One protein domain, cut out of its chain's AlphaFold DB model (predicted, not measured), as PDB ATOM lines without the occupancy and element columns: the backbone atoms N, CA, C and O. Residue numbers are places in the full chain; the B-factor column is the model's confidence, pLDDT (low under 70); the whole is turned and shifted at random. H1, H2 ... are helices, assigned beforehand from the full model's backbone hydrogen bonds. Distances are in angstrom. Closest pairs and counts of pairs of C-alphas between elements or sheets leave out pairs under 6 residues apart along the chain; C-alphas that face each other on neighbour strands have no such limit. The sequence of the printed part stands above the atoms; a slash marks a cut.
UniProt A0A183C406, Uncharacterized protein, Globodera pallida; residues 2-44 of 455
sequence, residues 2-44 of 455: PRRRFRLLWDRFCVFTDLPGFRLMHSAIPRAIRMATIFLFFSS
ATOM      1  N   PRO A   2     110.927 133.115 145.312       85.38
ATOM      2  CA  PRO A   2     109.640 133.801 145.184       85.38
ATOM      3  C   PRO A   2     108.913 133.850 146.538       85.38
ATOM      4  O   PRO A   2     108.813 132.823 147.211       85.38
ATOM      5  N   ARG A   3     108.344 135.008 146.918       80.31
ATOM      6  CA  ARG A   3     107.619 135.204 148.200       80.31
ATOM      7  C   ARG A   3     106.541 134.142 148.471       80.31
ATOM      8  O   ARG A   3     106.317 133.778 149.621       80.31
ATOM      9  N   ARG A   4     105.899 133.614 147.420       81.81
ATOM     10  CA  ARG A   4     104.887 132.547 147.531       81.81
ATOM     11  C   ARG A   4     105.471 131.214 148.013       81.81
ATOM     12  O   ARG A   4     104.851 130.566 148.846       81.81
ATOM     13  N   ARG A   5     106.670 130.834 147.549       84.88
ATOM     14  CA  ARG A   5     107.327 129.584 147.971       84.88
ATOM     15  C   ARG A   5     107.763 129.649 149.433       84.88
ATOM     16  O   ARG A   5     107.565 128.685 150.158       84.88
ATOM     17  N   PHE A   6     108.275 130.798 149.876       84.69
ATOM     18  CA  PHE A   6     108.665 130.990 151.276       84.69
ATOM     19  C   PHE A   6     107.478 130.847 152.236       84.69
ATOM     20  O   PHE A   6     107.599 130.180 153.254       84.69
ATOM     21  N   ARG A   7     106.312 131.418 151.898       84.38
ATOM     22  CA  ARG A   7     105.122 131.325 152.758       84.38
ATOM     23  C   ARG A   7     104.647 129.876 152.930       84.38
ATOM     24  O   ARG A   7     104.377 129.461 154.044       84.38
ATOM     25  N   LEU A   8     104.622 129.106 151.844       88.00
ATOM     26  CA  LEU A   8     104.194 127.702 151.868       88.00
ATOM     27  C   LEU A   8     105.181 126.813 152.645       88.00
ATOM     28  O   LEU A   8     104.778 125.882 153.336       88.00
ATOM     29  N   LEU A   9     106.474 127.138 152.557       87.88
ATOM     30  CA  LEU A   9     107.531 126.509 153.343       87.88
ATOM     31  C   LEU A   9     107.385 126.832 154.843       87.88
ATOM     32  O   LEU A   9     107.384 125.926 155.669       87.88
ATOM     33  N   TRP A  10     107.182 128.103 155.185       88.19
ATOM     34  CA  TRP A  10     106.959 128.545 156.564       88.19
ATOM     35  C   TRP A  10     105.736 127.881 157.206       88.19
ATOM     36  O   TRP A  10     105.816 127.397 158.328       88.19
ATOM     37  N   ASP A  11     104.620 127.794 156.481       91.25
ATOM     38  CA  ASP A  11     103.398 127.186 157.014       91.25
ATOM     39  C   ASP A  11     103.566 125.696 157.301       91.25
ATOM     40  O   ASP A  11     103.086 125.216 158.322       91.25
ATOM     41  N   ARG A  12     104.285 124.970 156.438       91.62
ATOM     42  CA  ARG A  12     104.621 123.566 156.701       91.62
ATOM     43  C   ARG A  12     105.514 123.437 157.929       91.62
ATOM     44  O   ARG A  12     105.212 122.615 158.782       91.62
ATOM     45  N   PHE A  13     106.550 124.267 158.050       89.12
ATOM     46  CA  PHE A  13     107.414 124.267 159.231       89.12
ATOM     47  C   PHE A  13     106.611 124.493 160.519       89.12
ATOM     48  O   PHE A  13     106.721 123.709 161.453       89.12
ATOM     49  N   CYS A  14     105.731 125.497 160.538       88.56
ATOM     50  CA  CYS A  14     104.854 125.775 161.676       88.56
ATOM     51  C   CYS A  14     103.936 124.604 162.051       88.56
ATOM     52  O   CYS A  14     103.605 124.459 163.224       88.56
ATOM     53  N   VAL A  15     103.493 123.803 161.078       88.06
ATOM     54  CA  VAL A  15     102.608 122.652 161.314       88.06
ATOM     55  C   VAL A  15     103.379 121.433 161.825       88.06
ATOM     56  O   VAL A  15     102.860 120.730 162.688       88.06
ATOM     57  N   PHE A  16     104.583 121.183 161.305       89.19
ATOM     58  CA  PHE A  16     105.368 119.989 161.637       89.19
ATOM     59  C   PHE A  16     106.221 120.132 162.894       89.19
ATOM     60  O   PHE A  16     106.462 119.132 163.560       89.19
ATOM     61  N   THR A  17     106.625 121.349 163.258       85.94
ATOM     62  CA  THR A  17     107.412 121.548 164.474       85.94
ATOM     63  C   THR A  17     106.570 121.316 165.734       85.94
ATOM     64  O   THR A  17     105.430 121.785 165.855       85.94
ATOM     65  N   ASP A  18     107.164 120.640 166.715       84.75
ATOM     66  CA  ASP A  18     106.581 120.443 168.048       84.75
ATOM     67  C   ASP A  18     106.849 121.615 169.002       84.75
ATOM     68  O   ASP A  18     106.513 121.567 170.185       84.75
ATOM     69  N   LEU A  19     107.407 122.714 168.484       81.12
ATOM     70  CA  LEU A  19     107.568 123.949 169.235       81.12
ATOM     71  C   LEU A  19     106.201 124.513 169.672       81.12
ATOM     72  O   LEU A  19     105.380 124.897 168.822       81.12
ATOM     73  N   PRO A  20     105.948 124.654 170.988       79.31
ATOM     74  CA  PRO A  20     104.712 125.249 171.471       79.31
ATOM     75  C   PRO A  20     104.588 126.686 170.954       79.31
ATOM     76  O   PRO A  20     105.510 127.496 171.035       79.31
ATOM     77  N   GLY A  21     103.430 126.996 170.371       82.75
ATOM     78  CA  GLY A  21     103.141 128.298 169.769       82.75
ATOM     79  C   GLY A  21     103.449 128.403 168.272       82.75
ATOM     80  O   GLY A  21     102.791 129.192 167.601       82.75
ATOM     81  N   PHE A  22     104.330 127.580 167.693       88.44
ATOM     82  CA  PHE A  22     104.619 127.659 166.250       88.44
ATOM     83  C   PHE A  22     103.446 127.205 165.379       88.44
ATOM     84  O   PHE A  22     103.176 127.836 164.357       88.44
ATOM     85  N   ARG A  23     102.664 126.216 165.832       88.69
ATOM     86  CA  ARG A  23     101.405 125.818 165.171       88.69
ATOM     87  C   ARG A  23     100.411 126.976 165.064       88.69
ATOM     88  O   ARG A  23      99.647 127.060 164.104       88.69
ATOM     89  N   LEU A  24     100.472 127.921 166.007       87.12
ATOM     90  CA  LEU A  24      99.637 129.119 166.005       87.12
ATOM     91  C   LEU A  24     100.161 130.236 165.079       87.12
ATOM     92  O   LEU A  24      99.464 131.222 164.836       87.12
ATOM     93  N   MET A  25     101.366 130.083 164.519       89.25
ATOM     94  CA  MET A  25     101.987 131.069 163.629       89.25
ATOM     95  C   MET A  25     101.731 130.824 162.134       89.25
ATOM     96  O   MET A  25     102.147 131.640 161.303       89.25
ATOM     97  N   HIS A  26     101.040 129.739 161.775       90.94
ATOM     98  CA  HIS A  26     100.773 129.393 160.378       90.94
ATOM     99  C   HIS A  26      99.781 130.366 159.701       90.94
ATOM    100  O   HIS A  26      99.006 131.073 160.353       90.94
ATOM    101  N   SER A  27      99.803 130.434 158.368       84.56
ATOM    102  CA  SER A  27      99.098 131.469 157.611       84.56
ATOM    103  C   SER A  27      97.577 131.370 157.570       84.56
ATOM    104  O   SER A  27      96.965 132.416 157.347       84.56
ATOM    105  N   ALA A  28      96.964 130.206 157.819       89.50
ATOM    106  CA  ALA A  28      95.501 130.123 157.882       89.50
ATOM    107  C   ALA A  28      94.927 130.578 159.235       89.50
ATOM    108  O   ALA A  28      93.715 130.706 159.367       89.50
ATOM    109  N   ILE A  29      95.771 130.887 160.227       89.81
ATOM    110  CA  ILE A  29      95.318 131.533 161.464       89.81
ATOM    111  C   ILE A  29      95.143 133.041 161.229       89.81
ATOM    112  O   ILE A  29      95.995 133.671 160.586       89.81
ATOM    113  N   PRO A  30      94.061 133.656 161.757       94.88
ATOM    114  CA  PRO A  30      93.827 135.087 161.638       94.88
ATOM    115  C   PRO A  30      95.051 135.918 162.027       94.88
ATOM    116  O   PRO A  30      95.706 135.672 163.042       94.88
ATOM    117  N   ARG A  31      95.339 136.959 161.234       89.25
ATOM    118  CA  ARG A  31      96.542 137.793 161.392       89.25
ATOM    119  C   ARG A  31      96.698 138.351 162.811       89.25
ATOM    120  O   ARG A  31      97.827 138.422 163.284       89.25
ATOM    121  N   ALA A  32      95.600 138.719 163.474       91.12
ATOM    122  CA  ALA A  32      95.615 139.234 164.843       91.12
ATOM    123  C   ALA A  32      96.142 138.196 165.849       91.12
ATOM    124  O   ALA A  32      97.062 138.497 166.606       91.12
ATOM    125  N   ILE A  33      95.630 136.961 165.792       85.50
ATOM    126  CA  ILE A  33      96.062 135.857 166.662       85.50
ATOM    127  C   ILE A  33      97.530 135.538 166.396       85.50
ATOM    128  O   ILE A  33      98.322 135.502 167.329       85.50
ATOM    129  N   ARG A  34      97.926 135.425 165.123       89.12
ATOM    130  CA  ARG A  34      99.323 135.165 164.755       89.12
ATOM    131  C   ARG A  34     100.281 136.216 165.317       89.12
ATOM    132  O   ARG A  34     101.321 135.859 165.855       89.12
ATOM    133  N   MET A  35      99.954 137.505 165.190       89.50
ATOM    134  CA  MET A  35     100.806 138.574 165.730       89.50
ATOM    135  C   MET A  35     100.877 138.520 167.260       89.50
ATOM    136  O   MET A  35     101.959 138.709 167.809       89.50
ATOM    137  N   ALA A  36      99.767 138.208 167.938       88.38
ATOM    138  CA  ALA A  36      99.747 138.025 169.387       88.38
ATOM    139  C   ALA A  36     100.607 136.826 169.825       88.38
ATOM    140  O   ALA A  36     101.414 136.955 170.740       88.38
ATOM    141  N   THR A  37     100.512 135.685 169.136       86.06
ATOM    142  CA  THR A  37     101.342 134.504 169.414       86.06
ATOM    143  C   THR A  37     102.822 134.782 169.168       86.06
ATOM    144  O   THR A  37     103.648 134.418 169.998       86.06
ATOM    145  N   ILE A  38     103.173 135.455 168.067       87.25
ATOM    146  CA  ILE A  38     104.554 135.873 167.783       87.25
ATOM    147  C   ILE A  38     105.078 136.757 168.919       87.25
ATOM    148  O   ILE A  38     106.160 136.510 169.444       87.25
ATOM    149  N   PHE A  39     104.297 137.756 169.330       89.94
ATOM    150  CA  PHE A  39     104.675 138.659 170.412       89.94
ATOM    151  C   PHE A  39     104.879 137.920 171.743       89.94
ATOM    152  O   PHE A  39     105.898 138.123 172.401       89.94
ATOM    153  N   LEU A  40     103.958 137.026 172.116       84.75
ATOM    154  CA  LEU A  40     104.072 136.207 173.327       84.75
ATOM    155  C   LEU A  40     105.283 135.274 173.277       84.75
ATOM    156  O   LEU A  40     106.024 135.188 174.254       84.75
ATOM    157  N   PHE A  41     105.528 134.630 172.133       88.81
ATOM    158  CA  PHE A  41     106.673 133.745 171.947       88.81
ATOM    159  C   PHE A  41     107.991 134.501 172.147       88.81
ATOM    160  O   PHE A  41     108.791 134.123 173.002       88.81
ATOM    161  N   PHE A  42     108.194 135.620 171.446       86.69
ATOM    162  CA  PHE A  42     109.414 136.414 171.602       86.69
ATOM    163  C   PHE A  42     109.547 137.041 172.992       86.69
ATOM    164  O   PHE A  42     110.661 137.128 173.502       86.69
ATOM    165  N   SER A  43     108.440 137.413 173.639       87.75
ATOM    166  CA  SER A  43     108.463 137.911 175.021       87.75
ATOM    167  C   SER A  43     108.908 136.823 176.000       87.75
ATOM    168  O   SER A  43     109.753 137.078 176.855       87.75
ATOM    169  N   SER A  44     108.398 135.597 175.847       85.50
ATOM    170  CA  SER A  44     108.807 134.454 176.671       85.50
ATOM    171  C   SER A  44     110.271 134.070 176.442       85.50
ATOM    172  O   SER A  44     111.006 133.861 177.403       85.50
TER     173      SER A  44
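Overview. This is residues 2 to 44 of the 455 residues of an uncharacterized protein of Globodera pallida (UniProt A0A183C406). What does one see first in this model? Two helices of equal length, H1 and H3, stand clear of each other like the arms of an open V, and the short helix H2 fills part of the gap between them, packing on the later residues of H1 and on residues 33 to 38 of H3. The loops before and after H2 link it to the two arms, and the two ends of the printed part lie far from each other at the tips of the V. What is it made of, and how large is it? The printed part has 43 residues with three named helices, in the order H1, H2, H3, and no named strand, and its class is all helix. It is compact, with a radius of gyration of the C-alphas of 10.4 A and spans of 31 by 22 by 15 A.

Along the chain. Which helix is the longest by residues? H1 and H3 share that place with 14 residues each. H1 holds residues 3 to 16 and is 20.4 A long from first to last C-alpha, beginning at C-alpha 3 at (107.619, 135.204, 148.200). H3 holds residues 31 to 44 and is 19.9 A long, ending at C-alpha 44 at (108.807, 134.454, 176.671). Where is the remaining helix? H2 is residues 22 to 25, with C-alpha 22 at (104.619, 127.659, 166.250).

Arrangement. What does H1 touch? H1 touches H2 with residues 11 to 16 alone; their closest C-alphas, those of Cys 14 and Arg 23, are 4.9 A apart. What does H2 touch besides H1? H2 touches H3, which takes part with residues 33 to 38 alone; their closest C-alphas, those of Met 25 and Arg 34, are 5.0 A apart. How do H1 and H3 stand? They are apart, with no C-alpha of the one within 8 A of the other. What do the backbone N and O atoms show? In H1 and H3 every O i to N i+4 pair is within hydrogen-bond range. H2, with 4 residues, is too short for such a pair, but its 1 pair of O i to N i+3 is within range.

Size, cuts and confidence. How far does the printed part reach? The C-alphas of Pro 2 and Ser 44, its first and last residues, are also the two farthest apart, at 31.5 A. Is there a cut, or a long link? The printed part has no cut, and the links from H1 to H2 and from H2 to H3, of 5 residues each, are both tight. Where is the confidence low? No printed residue is under 70, and the mean pLDDT of the printed part is 87.2.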